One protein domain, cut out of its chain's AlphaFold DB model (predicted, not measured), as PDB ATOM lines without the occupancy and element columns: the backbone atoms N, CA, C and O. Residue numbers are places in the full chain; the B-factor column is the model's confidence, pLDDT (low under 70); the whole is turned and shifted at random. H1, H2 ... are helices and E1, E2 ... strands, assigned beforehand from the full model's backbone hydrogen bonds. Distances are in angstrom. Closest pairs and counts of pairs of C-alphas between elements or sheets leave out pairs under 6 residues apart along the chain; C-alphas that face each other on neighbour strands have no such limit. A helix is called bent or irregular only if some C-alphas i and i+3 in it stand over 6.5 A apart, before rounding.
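This is residues 28 to 164 of the 1225 residues of an uncharacterized protein of Opisthorchis viverrini (UniProt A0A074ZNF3). Picture a six-stranded sheet, curled like part of a barrel but left open, with helix H2 in its hollow, packing on the two edge strands E4 and E8. The small hairpin of E1 and E2 packs on H2 mainly through E2, while the short helix H1 lies at the other end of the longest axis. The printed part has 137 residues, with named elements in the order E1 E2 E3 H1 E4 E5 H2 E6 E7 E8; the large sheet runs E4 E5 E3 E7 E6 E8 and is mixed. The class is mixed, helices and strands, and the whole is compact, with a radius of gyration of the C-alphas of 14.4 A and spans of 39 by 33 by 26 A.

Start at Pro 28 and go on to C-alpha 37 at (131.874, 20.244, 84.183), where E1, residues 37 to 42, begins. E2 is residues 48 to 53. E3, residues 62 to 70, covers 21.8 A and bends by 51 degrees at residue 67. Find H1 at residues 72 to 80, 12.9 A long, then E4 at residues 91 to 94 and E5 at residues 105 to 108. H2, residues 110 to 124, runs 22.0 A from C-alpha 110 at (143.520, 30.851, 91.220); it is irregular, with C-alphas 111 and 114 8.0 A apart. E6 is residues 132 to 137, E7 residues 142 to 147, 16.7 A long, and E8 residues 159 to 163, ending at C-alpha 163 at (151.816, 23.998, 71.960).

Begin with the large sheet, which is strongly twisted. E4 and E5 are parallel, with N 93 and O 106 2.8 A apart. The pairing of E3 is staggered: residues 68 to 70 pair with E5, antiparallel, with N 69 and O 107 at 2.8 A, and residues 62 to 67 with E7, antiparallel, with N 63 and O 145 at 2.9 A. E6 and E7 form a hairpin, with N 135 and O 144 at 2.8 A; E6 and E8 are parallel, with N 134 and O 160 at 2.8 A. H1 and H2 are on one face of this sheet, making two layers, helices over a sheet. H2 touches E8, where the C-alphas of His 119 and Gly 159 are closest at 4.6 A, and E4, where those of Ile 92 and Lys 116 are closest at 5.7 A. It also touches E2, closest at Thr 50 and Leu 117, their C-alphas 6.3 A apart. E1 and E2 form a hairpin, with N 40 and O 50 at 2.9 A. H1 lies over E5, only just over that strand alone, as 4 of its 9 C-alphas fall on E5 and 2 on E3; its closest C-alphas to E5 are those of Cys 74 and Thr 105, 6.5 A apart, and H1 and H2 are apart. Every O i to N i+4 pair of H1 is within hydrogen-bond range, and 8 of 11 in H2.

The two C-alphas farthest apart, those of Gln 72 and Pro 153, are 39.8 A from each other. The printed part has no cut, and its one long link is E7 to E8, of 11 residues. Mean pLDDT of the printed part is 80.5; look for values under 70 at residues 28 to 31, 43 to 46, 79 to 89, 96 to 102 and 126 to 128.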
ATOM      1  N   PRO A  28     136.879  26.442  97.667       47.00
ATOM      2  CA  PRO A  28     136.935  27.855  97.287       47.00
ATOM      3  C   PRO A  28     137.697  28.127  95.979       47.00
ATOM      4  O   PRO A  28     137.429  29.140  95.335       47.00
ATOM      5  N   GLN A  29     138.606  27.233  95.572       52.38
ATOM      6  CA  GLN A  29     139.427  27.360  94.356       52.38
ATOM      7  C   GLN A  29     138.806  26.671  93.126       52.38
ATOM      8  O   GLN A  29     139.274  26.863  92.008       52.38
ATOM      9  N   LEU A  30     137.729  25.899  93.308       61.38
ATOM     10  CA  LEU A  30     137.023  25.187  92.231       61.38
ATOM     11  C   LEU A  30     135.694  25.859  91.831       61.38
ATOM     12  O   LEU A  30     135.009  25.384  90.930       61.38
ATOM     13  N   ASN A  31     135.359  27.003  92.442       58.41
ATOM     14  CA  ASN A  31     134.142  27.790  92.174       58.41
ATOM     15  C   ASN A  31     133.979  28.280  90.716       58.41
ATOM     16  O   ASN A  31     132.888  28.702  90.349       58.41
ATOM     17  N   TYR A  32     135.044  28.252  89.910       75.88
ATOM     18  CA  TYR A  32     135.081  28.740  88.523       75.88
ATOM     19  C   TYR A  32     135.246  27.612  87.484       75.88
ATOM     20  O   TYR A  32     135.725  27.840  86.371       75.88
ATOM     21  N   ILE A  33     134.860  26.381  87.837       85.00
ATOM     22  CA  ILE A  33     134.640  25.313  86.852       85.00
ATOM     23  C   ILE A  33     133.500  25.740  85.905       85.00
ATOM     24  O   ILE A  33     132.468  26.215  86.385       85.00
ATOM     25  N   PRO A  34     133.664  25.618  84.572       85.88
ATOM     26  CA  PRO A  34     132.653  26.060  83.620       85.88
ATOM     27  C   PRO A  34     131.391  25.180  83.681       85.88
ATOM     28  O   PRO A  34     131.484  23.994  84.016       85.88
ATOM     29  N   PRO A  35     130.212  25.722  83.315       80.69
ATOM     30  CA  PRO A  35     128.977  24.946  83.229       80.69
ATOM     31  C   PRO A  35     129.146  23.669  82.401       80.69
ATOM     32  O   PRO A  35     129.797  23.668  81.355       80.69
ATOM     33  N   GLY A  36     128.557  22.577  82.888       85.12
ATOM     34  CA  GLY A  36     128.669  21.258  82.269       85.12
ATOM     35  C   GLY A  36     129.910  20.448  82.676       85.12
ATOM     36  O   GLY A  36     129.994  19.282  82.300       85.12
ATOM     37  N   LEU A  37     130.826  20.999  83.482       90.75
ATOM     38  CA  LEU A  37     131.874  20.244  84.183       90.75
ATOM     39  C   LEU A  37     131.631  20.241  85.706       90.75
ATOM     40  O   LEU A  37     130.994  21.142  86.251       90.75
ATOM     41  N   LYS A  38     132.157  19.229  86.407       88.94
ATOM     42  CA  LYS A  38     132.172  19.119  87.879       88.94
ATOM     43  C   LYS A  38     133.540  18.655  88.383       88.94
ATOM     44  O   LYS A  38     134.296  18.050  87.631       88.94
ATOM     45  N   CYS A  39     133.840  18.887  89.661       87.94
ATOM     46  CA  CYS A  39     134.959  18.229  90.344       87.94
ATOM     47  C   CYS A  39     134.433  17.145  91.289       87.94
ATOM     48  O   CYS A  39     133.488  17.378  92.047       87.94
ATOM     49  N   GLN A  40     135.057  15.973  91.258       85.19
ATOM     50  CA  GLN A  40     134.704  14.814  92.074       85.19
ATOM     51  C   GLN A  40     135.986  14.152  92.591       85.19
ATOM     52  O   GLN A  40     137.023  14.223  91.935       85.19
ATOM     53  N   LEU A  41     135.940  13.505  93.756       82.19
ATOM     54  CA  LEU A  41     137.041  12.644  94.195       82.19
ATOM     55  C   LEU A  41     136.930  11.309  93.453       82.19
ATOM     56  O   LEU A  41     135.935  10.601  93.602       82.19
ATOM     57  N   SER A  42     137.932  10.971  92.641       70.56
ATOM     58  CA  SER A  42     137.962   9.692  91.929       70.56
ATOM     59  C   SER A  42     138.735   8.649  92.726       70.56
ATOM     60  O   SER A  42     139.922   8.816  93.019       70.56
ATOM     61  N   THR A  43     138.072   7.536  93.042       66.38
ATOM     62  CA  THR A  43     138.698   6.351  93.645       66.38
ATOM     63  C   THR A  43     139.753   5.740  92.722       66.38
ATOM     64  O   THR A  43     140.812   5.346  93.205       66.38
ATOM     65  N   ALA A  44     139.537   5.767  91.401       63.97
ATOM     66  CA  ALA A  44     140.519   5.336  90.401       63.97
ATOM     67  C   ALA A  44     141.798   6.199  90.403       63.97
ATOM     68  O   ALA A  44     142.875   5.708  90.082       63.97
ATOM     69  N   CYS A  45     141.708   7.462  90.835       61.88
ATOM     70  CA  CYS A  45     142.857   8.355  91.030       61.88
ATOM     71  C   CYS A  45     143.391   8.352  92.478       61.88
ATOM     72  O   CYS A  45     144.015   9.325  92.905       61.88
ATOM     73  N   GLY A  46     143.123   7.299  93.261       68.88
ATOM     74  CA  GLY A  46     143.576   7.186  94.652       68.88
ATOM     75  C   GLY A  46     142.904   8.183  95.602       68.88
ATOM     76  O   GLY A  46     143.537   8.662  96.540       68.88
ATOM     77  N   GLY A  47     141.646   8.549  95.334       72.88
ATOM     78  CA  GLY A  47     140.885   9.516  96.131       72.88
ATOM     79  C   GLY A  47     141.248  10.979  95.860       72.88
ATOM     80  O   GLY A  47     140.966  11.833  96.695       72.88
ATOM     81  N   GLN A  48     141.884  11.289  94.726       76.69
ATOM     82  CA  GLN A  48     142.263  12.660  94.364       76.69
ATOM     83  C   GLN A  48     141.191  13.383  93.523       76.69
ATOM     84  O   GLN A  48     140.390  12.727  92.850       76.69
ATOM     85  N   PRO A  49     141.148  14.732  93.565       83.44
ATOM     86  CA  PRO A  49     140.176  15.528  92.817       83.44
ATOM     87  C   PRO A  49     140.417  15.450  91.304       83.44
ATOM     88  O   PRO A  49     141.456  15.877  90.802       83.44
ATOM     89  N   THR A  50     139.417  14.960  90.579       85.75
ATOM     90  CA  THR A  50     139.357  14.893  89.114       85.75
ATOM     91  C   THR A  50     138.219  15.752  88.582       85.75
ATOM     92  O   THR A  50     137.180  15.894  89.231       85.75
ATOM     93  N   VAL A  51     138.381  16.283  87.371       91.12
ATOM     94  CA  VAL A  51     137.304  16.982  86.660       91.12
ATOM     95  C   VAL A  51     136.545  15.974  85.796       91.12
ATOM     96  O   VAL A  51     137.164  15.202  85.066       91.12
ATOM     97  N   CYS A  52     135.216  15.995  85.879       90.88
ATOM     98  CA  CYS A  52     134.325  15.125  85.115       90.88
ATOM     99  C   CYS A  52     133.306  15.939  84.306       90.88
ATOM    100  O   CYS A  52     132.923  17.043  84.708       90.88
ATOM    101  N   ALA A  53     132.807  15.363  83.216       92.12
ATOM    102  CA  ALA A  53     131.651  15.873  82.488       92.12
ATOM    103  C   ALA A  53     130.357  15.752  83.322       92.12
ATOM    104  O   ALA A  53     130.208  14.855  84.154       92.12
ATOM    105  N   VAL A  54     129.405  16.658  83.095       89.88
ATOM    106  CA  VAL A  54     128.044  16.642  83.680       89.88
ATOM    107  C   VAL A  54     126.981  16.360  82.612       89.88
ATOM    108  O   VAL A  54     125.920  15.835  82.929       89.88
ATOM    109  N   GLY A  55     127.272  16.672  81.350       87.56
ATOM    110  CA  GLY A  55     126.451  16.351  80.181       87.56
ATOM    111  C   GLY A  55     127.328  15.866  79.027       87.56
ATOM    112  O   GLY A  55     128.545  15.784  79.181       87.56
ATOM    113  N   ARG A  56     126.714  15.559  77.878       90.75
ATOM    114  CA  ARG A  56     127.449  15.128  76.681       90.75
ATOM    115  C   ARG A  56     128.219  16.274  76.029       90.75
ATOM    116  O   ARG A  56     127.687  17.377  75.908       90.75
ATOM    117  N   PHE A  57     129.431  15.989  75.554       93.94
ATOM    118  CA  PHE A  57     130.222  16.911  74.732       93.94
ATOM    119  C   PHE A  57     130.766  16.206  73.495       93.94
ATOM    120  O   PHE A  57     131.507  15.234  73.606       93.94
ATOM    121  N   VAL A  58     130.435  16.741  72.322       93.62
ATOM    122  CA  VAL A  58     130.926  16.245  71.031       93.62
ATOM    123  C   VAL A  58     132.404  16.578  70.808       93.62
ATOM    124  O   VAL A  58     132.939  17.543  71.366       93.62
ATOM    125  N   VAL A  59     133.052  15.806  69.932       93.38
ATOM    126  CA  VAL A  59     134.408  16.087  69.435       93.38
ATOM    127  C   VAL A  59     134.487  17.509  68.873       93.38
ATOM    128  O   VAL A  59     133.598  17.965  68.156       93.38
ATOM    129  N   GLY A  60     135.560  18.223  69.202       90.50
ATOM    130  CA  GLY A  60     135.772  19.610  68.801       90.50
ATOM    131  C   GLY A  60     135.050  20.650  69.662       90.50
ATOM    132  O   GLY A  60     135.188  21.838  69.375       90.50
ATOM    133  N   HIS A  61     134.322  20.262  70.719       93.44
ATOM    134  CA  HIS A  61     133.829  21.212  71.726       93.44
ATOM    135  C   HIS A  61     134.996  21.943  72.414       93.44
ATOM    136  O   HIS A  61     136.051  21.350  72.648       93.44
ATOM    137  N   ILE A  62     134.820  23.231  72.736       93.25
ATOM    138  CA  ILE A  62     135.903  24.113  73.203       93.25
ATOM    139  C   ILE A  62     135.549  24.788  74.534       93.25
ATOM    140  O   ILE A  62     134.480  25.385  74.671       93.25
ATOM    141  N   TRP A  63     136.498  24.798  75.477       92.44
ATOM    142  CA  TRP A  63     136.483  25.696  76.640       92.44
ATOM    143  C   TRP A  63     137.664  26.680  76.597       92.44
ATOM    144  O   TRP A  63     138.798  26.311  76.285       92.44
ATOM    145  N   GLY A  64     137.405  27.940  76.952       91.12
ATOM    146  CA  GLY A  64     138.378  29.038  76.898       91.12
ATOM    147  C   GLY A  64     138.123  29.995  75.723       91.12
ATOM    148  O   GLY A  64     136.992  30.069  75.241       91.12
ATOM    149  N   PRO A  65     139.137  30.747  75.251       91.19
ATOM    150  CA  PRO A  65     140.523  30.758  75.723       91.19
ATOM    151  C   PRO A  65     140.668  31.349  77.134       91.19
ATOM    152  O   PRO A  65     140.099  32.392  77.442       91.19
ATOM    153  N   TYR A  66     141.482  30.709  77.971       91.94
ATOM    154  CA  TYR A  66     141.823  31.171  79.319       91.94
ATOM    155  C   TYR A  66     143.188  31.863  79.321       91.94
ATOM    156  O   TYR A  66     144.112  31.414  78.642       91.94
ATOM    157  N   LEU A  67     143.330  32.958  80.072       89.69
ATOM    158  CA  LEU A  67     144.586  33.709  80.154       89.69
ATOM    159  C   LEU A  67     145.621  32.965  81.004       89.69
ATOM    160  O   LEU A  67     145.309  32.463  82.084       89.69
ATOM    161  N   VAL A  68     146.874  32.940  80.537       90.88
ATOM    162  CA  VAL A  68     147.995  32.323  81.259       90.88
ATOM    163  C   VAL A  68     149.183  33.274  81.359       90.88
ATOM    164  O   VAL A  68     149.472  34.055  80.451       90.88
ATOM    165  N   HIS A  69     149.920  33.194  82.460       87.62
ATOM    166  CA  HIS A  69     151.183  33.895  82.627       87.62
ATOM    167  C   HIS A  69     152.356  32.959  82.315       87.62
ATOM    168  O   HIS A  69     152.524  31.908  82.928       87.62
ATOM    169  N   LEU A  70     153.198  33.374  81.369       86.19
ATOM    170  CA  LEU A  70     154.433  32.688  80.979       86.19
ATOM    171  C   LEU A  70     155.618  33.581  81.365       86.19
ATOM    172  O   LEU A  70     155.581  34.778  81.056       86.19
ATOM    173  N   SER A  71     156.682  33.027  81.957       81.62
ATOM    174  CA  SER A  71     157.970  33.729  82.140       81.62
ATOM    175  C   SER A  71     158.603  34.104  80.787       81.62
ATOM    176  O   SER A  71     158.060  33.783  79.720       81.62
ATOM    177  N   GLN A  72     159.703  34.863  80.771       78.00
ATOM    178  CA  GLN A  72     160.417  35.104  79.506       78.00
ATOM    179  C   GLN A  72     161.140  33.825  79.057       78.00
ATOM    180  O   GLN A  72     161.221  33.538  77.870       78.00
ATOM    181  N   GLU A  73     161.558  33.032  80.033       77.38
ATOM    182  CA  GLU A  73     162.302  31.781  79.969       77.38
ATOM    183  C   GLU A  73     161.403  30.701  79.373       77.38
ATOM    184  O   GLU A  73     161.707  30.177  78.307       77.38
ATOM    185  N   CYS A  74     160.199  30.527  79.926       79.12
ATOM    186  CA  CYS A  74     159.174  29.651  79.362       79.12
ATOM    187  C   CYS A  74     158.829  30.018  77.909       79.12
ATOM    188  O   CYS A  74     158.709  29.130  77.074       79.12
ATOM    189  N   LYS A  75     158.783  31.306  77.529       79.19
ATOM    190  CA  LYS A  75     158.599  31.687  76.110       79.19
ATOM    191  C   LYS A  75     159.795  31.331  75.216       79.19
ATOM    192  O   LYS A  75     159.573  31.007  74.054       79.19
ATOM    193  N   LYS A  76     161.033  31.389  75.724       74.81
ATOM    194  CA  LYS A  76     162.239  30.948  74.991       74.81
ATOM    195  C   LYS A  76     162.198  29.428  74.792       74.81
ATOM    196  O   LYS A  76     162.303  28.975  73.657       74.81
ATOM    197  N   SER A  77     161.925  28.667  75.852       74.06
ATOM    198  CA  SER A  77     161.794  27.201  75.822       74.06
ATOM    199  C   SER A  77     160.638  26.729  74.931       74.06
ATOM    200  O   SER A  77     160.791  25.805  74.143       74.06
ATOM    201  N   LEU A  78     159.493  27.419  74.945       75.50
ATOM    202  CA  LEU A  78     158.370  27.168  74.027       75.50
ATOM    203  C   LEU A  78     158.685  27.506  72.557       75.50
ATOM    204  O   LEU A  78     157.943  27.099  71.665       75.50
ATOM    205  N   HIS A  79     159.758  28.253  72.280       67.56
ATOM    206  CA  HIS A  79     160.261  28.481  70.925       67.56
ATOM    207  C   HIS A  79     161.324  27.461  70.488       67.56
ATOM    208  O   HIS A  79     161.547  27.345  69.285       67.56
ATOM    209  N   THR A  80     161.927  26.696  71.407       65.00
ATOM    210  CA  THR A  80     162.846  25.588  71.082       65.00
ATOM    211  C   THR A  80     162.169  24.214  71.108       65.00
ATOM    212  O   THR A  80     162.536  23.358  70.312       65.00
ATOM    213  N   LEU A  81     161.128  24.003  71.925       62.09
ATOM    214  CA  LEU A  81     160.345  22.752  71.970       62.09
ATOM    215  C   LEU A  81     159.398  22.535  70.768       62.09
ATOM    216  O   LEU A  81     158.649  21.564  70.760       62.09
ATOM    217  N   GLY A  82     159.405  23.405  69.754       53.84
ATOM    218  CA  GLY A  82     158.405  23.422  68.671       53.84
ATOM    219  C   GLY A  82     158.321  22.174  67.775       53.84
ATOM    220  O   GLY A  82     157.445  22.128  66.914       53.84
ATOM    221  N   GLU A  83     159.203  21.192  67.970       47.50
ATOM    222  CA  GLU A  83     159.310  19.951  67.186       47.50
ATOM    223  C   GLU A  83     159.256  18.673  68.057       47.50
ATOM    224  O   GLU A  83     159.374  17.569  67.533       47.50
ATOM    225  N   GLN A  84     159.059  18.785  69.381       50.41
ATOM    226  CA  GLN A  84     158.952  17.639  70.299       50.41
ATOM    227  C   GLN A  84     157.689  17.731  71.167       50.41
ATOM    228  O   GLN A  84     157.326  18.804  71.642       50.41
ATOM    229  N   SER A  85     157.021  16.595  71.399       50.81
ATOM    230  CA  SER A  85     155.776  16.500  72.177       50.81
ATOM    231  C   SER A  85     155.968  17.023  73.616       50.81
ATOM    232  O   SER A  85     156.641  16.364  74.415       50.81
ATOM    233  N   PRO A  86     155.395  18.184  73.993       55.03
ATOM    234  CA  PRO A  86     155.893  18.951  75.139       55.03
ATOM    235  C   PRO A  86     155.292  18.548  76.500       55.03
ATOM    236  O   PRO A  86     155.722  19.071  77.533       55.03
ATOM    237  N   GLY A  87     154.323  17.624  76.520       53.78
ATOM    238  CA  GLY A  87     153.515  17.279  77.699       53.78
ATOM    239  C   GLY A  87     154.284  16.756  78.921       53.78
ATOM    240  O   GLY A  87     153.798  16.893  80.038       53.78
ATOM    241  N   ASN A  88     155.502  16.230  78.740       54.75
ATOM    242  CA  ASN A  88     156.343  15.747  79.847       54.75
ATOM    243  C   ASN A  88     157.300  16.812  80.419       54.75
ATOM    244  O   ASN A  88     157.918  16.584  81.457       54.75
ATOM    245  N   VAL A  89     157.461  17.960  79.747       64.19
ATOM    246  CA  VAL A  89     158.454  18.996  80.104       64.19
ATOM    247  C   VAL A  89     157.791  20.218  80.742       64.19
ATOM    248  O   VAL A  89     158.324  20.802  81.690       64.19
ATOM    249  N   LEU A  90     156.625  20.611  80.227       75.62
ATOM    250  CA  LEU A  90     155.876  21.772  80.697       75.62
ATOM    251  C   LEU A  90     155.052  21.439  81.946       75.62
ATOM    252  O   LEU A  90     154.382  20.412  82.018       75.62
ATOM    253  N   LYS A  91     155.056  22.341  82.928       82.94
ATOM    254  CA  LYS A  91     154.277  22.208  84.167       82.94
ATOM    255  C   LYS A  91     153.211  23.289  84.236       82.94
ATOM    256  O   LYS A  91     153.501  24.460  84.006       82.94
ATOM    257  N   ILE A  92     151.992  22.923  84.623       87.88
ATOM    258  CA  ILE A  92     150.948  23.898  84.947       87.88
ATOM    259  C   ILE A  92     150.970  24.167  86.455       87.88
ATOM    260  O   ILE A  92     150.730  23.273  87.265       87.88
ATOM    261  N   ALA A  93     151.243  25.413  86.829       84.56
ATOM    262  CA  ALA A  93     151.130  25.939  88.183       84.56
ATOM    263  C   ALA A  93     149.947  26.914  88.289       84.56
ATOM    264  O   ALA A  93     149.377  27.352  87.290       84.56
ATOM    265  N   VAL A  94     149.587  27.276  89.518       83.62
ATOM    266  CA  VAL A  94     148.544  28.265  89.823       83.62
ATOM    267  C   VAL A  94     149.163  29.397  90.639       83.62
ATOM    268  O   VAL A  94     150.037  29.149  91.467       83.62
ATOM    269  N   LYS A  95     148.726  30.634  90.389       77.75
ATOM    270  CA  LYS A  95     149.276  31.893  90.910       77.75
ATOM    271  C   LYS A  95     149.004  32.113  92.407       77.75
ATOM    272  O   LYS A  95     148.358  33.082  92.799       77.75
ATOM    273  N   ASN A  96     149.555  31.248  93.253       68.94
ATOM    274  CA  ASN A  96     149.776  31.567  94.660       68.94
ATOM    275  C   ASN A  96     150.967  32.548  94.775       68.94
ATOM    276  O   ASN A  96     151.850  32.562  93.915       68.94
ATOM    277  N   SER A  97     151.022  33.371  95.826       52.50
ATOM    278  CA  SER A  97     151.974  34.493  95.942       52.50
ATOM    279  C   SER A  97     153.452  34.096  96.034       52.50
ATOM    280  O   SER A  97     154.314  34.963  95.923       52.50
ATOM    281  N   ASN A  98     153.740  32.810  96.247       56.59
ATOM    282  CA  ASN A  98     155.077  32.287  96.537       56.59
ATOM    283  C   ASN A  98     155.513  31.174  95.557       56.59
ATOM    284  O   ASN A  98     156.448  30.436  95.858       56.59
ATOM    285  N   CYS A  99     154.837  30.992  94.417       57.66
ATOM    286  CA  CYS A  99     155.238  29.972  93.443       57.66
ATOM    287  C   CYS A  99     156.528  30.381  92.702       57.66
ATOM    288  O   CYS A  99     156.517  31.428  92.048       57.66
ATOM    289  N   PRO A 100     157.610  29.574  92.736       57.91
ATOM    290  CA  PRO A 100     158.746  29.778  91.843       57.91
ATOM    291  C   PRO A 100     158.286  29.575  90.392       57.91
ATOM    292  O   PRO A 100     157.506  28.669  90.090       57.91
ATOM    293  N   VAL A 101     158.726  30.460  89.496       63.56
ATOM    294  CA  VAL A 101     158.310  30.454  88.086       63.56
ATOM    295  C   VAL A 101     159.436  29.880  87.232       63.56
ATOM    296  O   VAL A 101     160.135  30.612  86.534       63.56
ATOM    297  N   ASP A 102     159.611  28.562  87.329       68.31
ATOM    298  CA  ASP A 102     160.628  27.808  86.589       68.31
ATOM    299  C   ASP A 102     160.514  28.007  85.062       68.31
ATOM    300  O   ASP A 102     159.460  28.366  84.522       68.31
ATOM    301  N   GLU A 103     161.589  27.691  84.337       70.25
ATOM    302  CA  GLU A 103     161.688  27.871  82.880       70.25
ATOM    303  C   GLU A 103     160.697  27.036  82.051       70.25
ATOM    304  O   GLU A 103     160.575  27.263  80.849       70.25
ATOM    305  N   THR A 104     159.975  26.088  82.655       75.25
ATOM    306  CA  THR A 104     158.946  25.273  81.981       75.25
ATOM    307  C   THR A 104     157.542  25.453  82.570       75.25
ATOM    308  O   THR A 104     156.612  24.732  82.203       75.25
ATOM    309  N   THR A 105     157.359  26.430  83.466       83.50
ATOM    310  CA  THR A 105     156.109  26.612  84.214       83.50
ATOM    311  C   THR A 105     155.154  27.601  83.535       83.50
ATOM    312  O   THR A 105     155.466  28.773  83.312       83.50
ATOM    313  N   ILE A 106     153.942  27.124  83.249       88.06
ATOM    314  CA  ILE A 106     152.770  27.896  82.825       88.06
ATOM    315  C   ILE A 106     151.974  28.246  84.086       88.06
ATOM    316  O   ILE A 106     151.532  27.348  84.798       88.06
ATOM    317  N   VAL A 107     151.770  29.531  84.375       88.69
ATOM    318  CA  VAL A 107     151.074  29.980  85.592       88.69
ATOM    319  C   VAL A 107     149.643  30.415  85.265       88.69
ATOM    320  O   VAL A 107     149.428  31.388  84.545       88.69
ATOM    321  N   LEU A 108     148.662  29.712  85.826       88.81
ATOM    322  CA  LEU A 108     147.232  30.027  85.742       88.81
ATOM    323  C   LEU A 108     146.763  30.913  86.905       88.81
ATOM    324  O   LEU A 108     147.406  30.953  87.954       88.81
ATOM    325  N   GLY A 109     145.614  31.576  86.757       83.75
ATOM    326  CA  GLY A 109     144.912  32.215  87.878       83.75
ATOM    327  C   GLY A 109     144.393  31.212  88.921       83.75
ATOM    328  O   GLY A 109     144.270  30.017  88.635       83.75
ATOM    329  N   GLU A 110     144.084  31.685  90.135       81.50
ATOM    330  CA  GLU A 110     143.520  30.851  91.220       81.50
ATOM    331  C   GLU A 110     142.155  30.258  90.796       81.50
ATOM    332  O   GLU A 110     141.844  29.106  91.089       81.50
ATOM    333  N   GLU A 111     141.406  31.015  89.993       82.31
ATOM    334  CA  GLU A 111     140.152  30.686  89.310       82.31
ATOM    335  C   GLU A 111     140.257  29.594  88.223       82.31
ATOM    336  O   GLU A 111     139.245  29.121  87.706       82.31
ATOM    337  N   HIS A 112     141.464  29.175  87.844       88.12
ATOM    338  CA  HIS A 112     141.700  28.195  86.776       88.12
ATOM    339  C   HIS A 112     142.378  26.911  87.288       88.12
ATOM    340  O   HIS A 112     142.876  26.104  86.504       88.12
ATOM    341  N   MET A 113     142.333  26.667  88.607       86.75
ATOM    342  CA  MET A 113     142.857  25.459  89.268       86.75
ATOM    343  C   MET A 113     142.376  24.144  88.628       86.75
ATOM    344  O   MET A 113     143.130  23.178  88.547       86.75
ATOM    345  N   TRP A 114     141.144  24.099  88.119       88.81
ATOM    346  CA  TRP A 114     140.591  22.908  87.470       88.81
ATOM    347  C   TRP A 114     141.325  22.523  86.170       88.81
ATOM    348  O   TRP A 114     141.459  21.337  85.883       88.81
ATOM    349  N   ILE A 115     141.898  23.486  85.436       91.19
ATOM    350  CA  ILE A 115     142.729  23.221  84.248       91.19
ATOM    351  C   ILE A 115     144.044  22.531  84.652       91.19
ATOM    352  O   ILE A 115     144.524  21.636  83.955       91.19
ATOM    353  N   LYS A 116     144.601  22.875  85.823       89.88
ATOM    354  CA  LYS A 116     145.753  22.161  86.394       89.88
ATOM    355  C   LYS A 116     145.397  20.718  86.765       89.88
ATOM    356  O   LYS A 116     146.188  19.822  86.482       89.88
ATOM    357  N   LEU A 117     144.214  20.478  87.340       88.69
ATOM    358  CA  LEU A 117     143.745  19.119  87.655       88.69
ATOM    359  C   LEU A 117     143.577  18.255  86.395       88.69
ATOM    360  O   LEU A 117     143.953  17.085  86.417       88.69
ATOM    361  N   LEU A 118     143.080  18.825  85.292       89.62
ATOM    362  CA  LEU A 118     142.988  18.142  83.994       89.62
ATOM    363  C   LEU A 118     144.357  17.691  83.472       89.62
ATOM    364  O   LEU A 118     144.521  16.541  83.071       89.62
ATOM    365  N   HIS A 119     145.340  18.590  83.518       88.31
ATOM    366  CA  HIS A 119     146.710  18.321  83.087       88.31
ATOM    367  C   HIS A 119     147.400  17.260  83.953       88.31
ATOM    368  O   HIS A 119     147.982  16.308  83.441       88.31
ATOM    369  N   GLU A 120     147.288  17.373  85.280       85.50
ATOM    370  CA  GLU A 120     147.809  16.346  86.185       85.50
ATOM    371  C   GLU A 120     147.111  14.995  85.995       85.50
ATOM    372  O   GLU A 120     147.769  13.965  86.111       85.50
ATOM    373  N   SER A 121     145.812  14.978  85.686       82.75
ATOM    374  CA  SER A 121     145.074  13.740  85.402       82.75
ATOM    375  C   SER A 121     145.562  13.081  84.108       82.75
ATOM    376  O   SER A 121     145.741  11.866  84.090       82.75
ATOM    377  N   GLY A 122     145.855  13.868  83.064       82.88
ATOM    378  CA  GLY A 122     146.466  13.380  81.821       82.88
ATOM    379  C   GLY A 122     147.853  12.765  82.033       82.88
ATOM    380  O   GLY A 122     148.106  11.658  81.573       82.88
ATOM    381  N   ILE A 123     148.723  13.422  82.810       80.56
ATOM    382  CA  ILE A 123     150.062  12.893  83.147       80.56
ATOM    383  C   ILE A 123     149.976  11.561  83.915       80.56
ATOM    384  O   ILE A 123     150.801  10.670  83.705       80.56
ATOM    385  N   ARG A 124     148.995  11.414  84.815       76.12
ATOM    386  CA  ARG A 124     148.808  10.196  85.626       76.12
ATOM    387  C   ARG A 124     148.275   9.023  84.806       76.12
ATOM    388  O   ARG A 124     148.725   7.903  85.015       76.12
ATOM    389  N   MET A 125     147.352   9.276  83.878       70.75
ATOM    390  CA  MET A 125     146.749   8.253  83.016       70.75
ATOM    391  C   MET A 125     147.500   8.094  81.689       70.75
ATOM    392  O   MET A 125     146.892   7.935  80.639       70.75
ATOM    393  N   SER A 126     148.833   8.087  81.728       59.97
ATOM    394  CA  SER A 126     149.717   8.027  80.548       59.97
ATOM    395  C   SER A 126     149.620   6.743  79.701       59.97
ATOM    396  O   SER A 126     150.280   6.639  78.670       59.97
ATOM    397  N   GLN A 127     148.793   5.777  80.113       55.09
ATOM    398  CA  GLN A 127     148.429   4.574  79.353       55.09
ATOM    399  C   GLN A 127     147.101   4.714  78.582       55.09
ATOM    400  O   GLN A 127     146.732   3.807  77.842       55.09
ATOM    401  N   GLN A 128     146.363   5.811  78.772       62.12
ATOM    402  CA  GLN A 128     145.025   6.026  78.226       62.12
ATOM    403  C   GLN A 128     144.998   7.307  77.387       62.12
ATOM    404  O   GLN A 128     145.552   8.333  77.777       62.12
ATOM    405  N   GLU A 129     144.335   7.266  76.232       72.81
ATOM    406  CA  GLU A 129     144.260   8.424  75.340       72.81
ATOM    407  C   GLU A 129     143.568   9.619  76.016       72.81
ATOM    408  O   GLU A 129     142.494   9.488  76.621       72.81
ATOM    409  N   SER A 130     144.176  10.796  75.882       84.94
ATOM    410  CA  SER A 130     143.636  12.067  76.360       84.94
ATOM    411  C   SER A 130     142.372  12.444  75.596       84.94
ATOM    412  O   SER A 130     142.387  12.533  74.369       84.94
ATOM    413  N   ASN A 131     141.290  12.715  76.327       91.50
ATOM    414  CA  ASN A 131     140.011  13.164  75.770       91.50
ATOM    415  C   ASN A 131     139.873  14.693  75.680       91.50
ATOM    416  O   ASN A 131     138.864  15.188  75.174       91.50
ATOM    417  N   VAL A 132     140.879  15.441  76.148       92.31
ATOM    418  CA  VAL A 132     140.963  16.896  75.995       92.31
ATOM    419  C   VAL A 132     142.388  17.313  75.618       92.31
ATOM    420  O   VAL A 132     143.338  17.029  76.344       92.31
ATOM    421  N   ASP A 133     142.524  18.070  74.536       91.75
ATOM    422  CA  ASP A 133     143.754  18.766  74.164       91.75
ATOM    423  C   ASP A 133     143.807  20.139  74.843       91.75
ATOM    424  O   ASP A 133     142.969  21.013  74.614       91.75
ATOM    425  N   LEU A 134     144.829  20.345  75.670       93.06
ATOM    426  CA  LEU A 134     145.209  21.616  76.278       93.06
ATOM    427  C   LEU A 134     146.132  22.370  75.310       93.06
ATOM    428  O   LEU A 134     147.353  22.289  75.413       93.06
ATOM    429  N   VAL A 135     145.558  23.115  74.366       91.88
ATOM    430  CA  VAL A 135     146.305  23.883  73.361       91.88
ATOM    431  C   VAL A 135     146.788  25.211  73.948       91.88
ATOM    432  O   VAL A 135     146.009  26.152  74.128       91.88
ATOM    433  N   LEU A 136     148.090  25.325  74.200       91.38
ATOM    434  CA  LEU A 136     148.752  26.581  74.554       91.38
ATOM    435  C   LEU A 136     149.083  27.401  73.297       91.38
ATOM    436  O   LEU A 136     149.748  26.911  72.385       91.38
ATOM    437  N   ASP A 137     148.718  28.682  73.287       89.62
ATOM    438  CA  ASP A 137     149.216  29.684  72.338       89.62
ATOM    439  C   ASP A 137     150.136  30.687  73.073       89.62
ATOM    440  O   ASP A 137     149.665  31.575  73.798       89.62
ATOM    441  N   PRO A 138     151.472  30.579  72.897       85.12
ATOM    442  CA  PRO A 138     152.433  31.479  73.540       85.12
ATOM    443  C   PRO A 138     152.381  32.928  73.027       85.12
ATOM    444  O   PRO A 138     152.954  33.818  73.661       85.12
ATOM    445  N   SER A 139     151.732  33.180  71.882       85.44
ATOM    446  CA  SER A 139     151.649  34.503  71.248       85.44
ATOM    447  C   SER A 139     150.487  35.325  71.804       85.44
ATOM    448  O   SER A 139     150.660  36.511  72.080       85.44
ATOM    449  N   SER A 140     149.323  34.703  72.012       84.56
ATOM    450  CA  SER A 140     148.179  35.315  72.708       84.56
ATOM    451  C   SER A 140     148.303  35.269  74.235       84.56
ATOM    452  O   SER A 140     147.619  36.033  74.912       84.56
ATOM    453  N   LYS A 141     149.177  34.400  74.773       90.00
ATOM    454  CA  LYS A 141     149.248  34.023  76.197       90.00
ATOM    455  C   LYS A 141     147.953  33.354  76.684       90.00
ATOM    456  O   LYS A 141     147.450  33.678  77.762       90.00
ATOM    457  N   THR A 142     147.400  32.433  75.896       91.69
ATOM    458  CA  THR A 142     146.167  31.715  76.260       91.69
ATOM    459  C   THR A 142     146.327  30.206  76.209       91.69
ATOM    460  O   THR A 142     147.066  29.692  75.373       91.69
ATOM    461  N   ILE A 143     145.568  29.501  77.046       93.19
ATOM    462  CA  ILE A 143     145.337  28.059  76.944       93.19
ATOM    463  C   ILE A 143     143.874  27.811  76.562       93.19
ATOM    464  O   ILE A 143     142.963  28.445  77.099       93.19
ATOM    465  N   THR A 144     143.654  26.913  75.611       93.62
ATOM    466  CA  THR A 144     142.334  26.555  75.081       93.62
ATOM    467  C   THR A 144     142.178  25.048  75.177       93.62
ATOM    468  O   THR A 144     143.086  24.320  74.796       93.62
ATOM    469  N   LEU A 145     141.046  24.580  75.689       94.00
ATOM    470  CA  LEU A 145     140.757  23.158  75.840       94.00
ATOM    471  C   LEU A 145     139.868  22.717  74.681       94.00
ATOM    472  O   LEU A 145     138.854  23.370  74.436       94.00
ATOM    473  N   ILE A 146     140.222  21.632  73.997       93.56
ATOM    474  CA  ILE A 146     139.468  21.076  72.867       93.56
ATOM    475  C   ILE A 146     139.164  19.604  73.153       93.56
ATOM    476  O   ILE A 146     140.074  18.836  73.440       93.56
ATOM    477  N   VAL A 147     137.899  19.201  73.079       94.12
ATOM    478  CA  VAL A 147     137.465  17.808  73.264       94.12
ATOM    479  C   VAL A 147     137.902  16.957  72.064       94.12
ATOM    480  O   VAL A 147     137.581  17.300  70.926       94.12
ATOM    481  N   THR A 148     138.632  15.863  72.294       90.69
ATOM    482  CA  THR A 148     139.231  15.021  71.231       90.69
ATOM    483  C   THR A 148     138.451  13.734  70.947       90.69
ATOM    484  O   THR A 148     138.384  13.319  69.794       90.69
ATOM    485  N   ARG A 149     137.801  13.143  71.959       90.56
ATOM    486  CA  ARG A 149     136.762  12.103  71.810       90.56
ATOM    487  C   ARG A 149     135.462  12.576  72.449       90.56
ATOM    488  O   ARG A 149     135.511  13.396  73.360       90.56
ATOM    489  N   GLU A 150     134.323  12.063  71.990       91.62
ATOM    490  CA  GLU A 150     133.032  12.356  72.621       91.62
ATOM    491  C   GLU A 150     133.059  11.981  74.114       91.62
ATOM    492  O   GLU A 150     133.698  10.999  74.503       91.62
ATOM    493  N   LEU A 151     132.428  12.816  74.943       92.62
ATOM    494  CA  LEU A 151     132.355  12.658  76.396       92.62
ATOM    495  C   LEU A 151     130.917  12.359  76.808       92.62
ATOM    496  O   LEU A 151     130.017  13.139  76.482       92.62
ATOM    497  N   ASP A 152     130.717  11.300  77.585       92.00
ATOM    498  CA  ASP A 152     129.439  10.967  78.216       92.00
ATOM    499  C   ASP A 152     129.309  11.606  79.623       92.00
ATOM    500  O   ASP A 152     130.306  11.999  80.243       92.00
ATOM    501  N   PRO A 153     128.091  11.754  80.183       90.38
ATOM    502  CA  PRO A 153     127.905  12.307  81.519       90.38
ATOM    503  C   PRO A 153     128.644  11.482  82.581       90.38
ATOM    504  O   PRO A 153     128.440  10.276  82.702       90.38
ATOM    505  N   ASN A 154     129.412  12.166  83.433       88.31
ATOM    506  CA  ASN A 154     130.336  11.626  84.442       88.31
ATOM    507  C   ASN A 154     131.702  11.128  83.935       88.31
ATOM    508  O   ASN A 154     132.526  10.785  84.787       88.31
ATOM    509  N   ASP A 155     132.001  11.167  82.631       90.31
ATOM    510  CA  ASP A 155     133.346  10.850  82.130       90.31
ATOM    511  C   ASP A 155     134.417  11.700  82.819       90.31
ATOM    512  O   ASP A 155     134.263  12.913  82.966       90.31
ATOM    513  N   MET A 156     135.524  11.070  83.218       89.62
ATOM    514  CA  MET A 156     136.716  11.768  83.705       89.62
ATOM    515  C   MET A 156     137.474  12.399  82.532       89.62
ATOM    516  O   MET A 156     137.650  11.774  81.485       89.62
ATOM    517  N   LEU A 157     137.938  13.636  82.709       90.62
ATOM    518  CA  LEU A 157     138.694  14.365  81.693       90.62
ATOM    519  C   LEU A 157     140.206  14.312  81.978       90.62
ATOM    520  O   LEU A 157     140.667  14.564  83.094       90.62
ATOM    521  N   TYR A 158     140.973  14.048  80.925       89.31
ATOM    522  CA  TYR A 158     142.415  13.829  80.910       89.31
ATOM    523  C   TYR A 158     143.043  14.748  79.858       89.31
ATOM    524  O   TYR A 158     142.839  14.564  78.656       89.31
ATOM    525  N   GLY A 159     143.764  15.772  80.319       89.94
ATOM    526  CA  GLY A 159     144.284  16.840  79.468       89.94
ATOM    527  C   GLY A 159     145.706  16.586  78.962       89.94
ATOM    528  O   GLY A 159     146.630  16.575  79.774       89.94
ATOM    529  N   ALA A 160     145.907  16.481  77.645       88.25
ATOM    530  CA  ALA A 160     147.238  16.469  77.026       88.25
ATOM    531  C   ALA A 160     147.669  17.880  76.603       88.25
ATOM    532  O   ALA A 160     146.956  18.563  75.874       88.25
ATOM    533  N   LEU A 161     148.839  18.339  77.054       88.25
ATOM    534  CA  LEU A 161     149.350  19.679  76.749       88.25
ATOM    535  C   LEU A 161     150.092  19.720  75.410       88.25
ATOM    536  O   LEU A 161     151.169  19.140  75.258       88.25
ATOM    537  N   SER A 162     149.531  20.473  74.466       85.25
ATOM    538  CA  SER A 162     150.112  20.761  73.156       85.25
ATOM    539  C   SER A 162     150.411  22.258  73.013       85.25
ATOM    540  O   SER A 162     149.802  23.110  73.660       85.25
ATOM    541  N   VAL A 163     151.394  22.606  72.182       83.38
ATOM    542  CA  VAL A 163     151.816  23.998  71.960       83.38
ATOM    543  C   VAL A 163     151.580  24.339  70.498       83.38
ATOM    544  O   VAL A 163     152.149  23.703  69.615       83.38
ATOM    545  N   ARG A 164     150.751  25.350  70.225       76.75
ATOM    546  CA  ARG A 164     150.444  25.788  68.860       76.75
ATOM    547  C   ARG A 164     151.709  26.349  68.186       76.75
ATOM    548  O   ARG A 164     152.227  27.369  68.653       76.75
TER     549      ARG A 164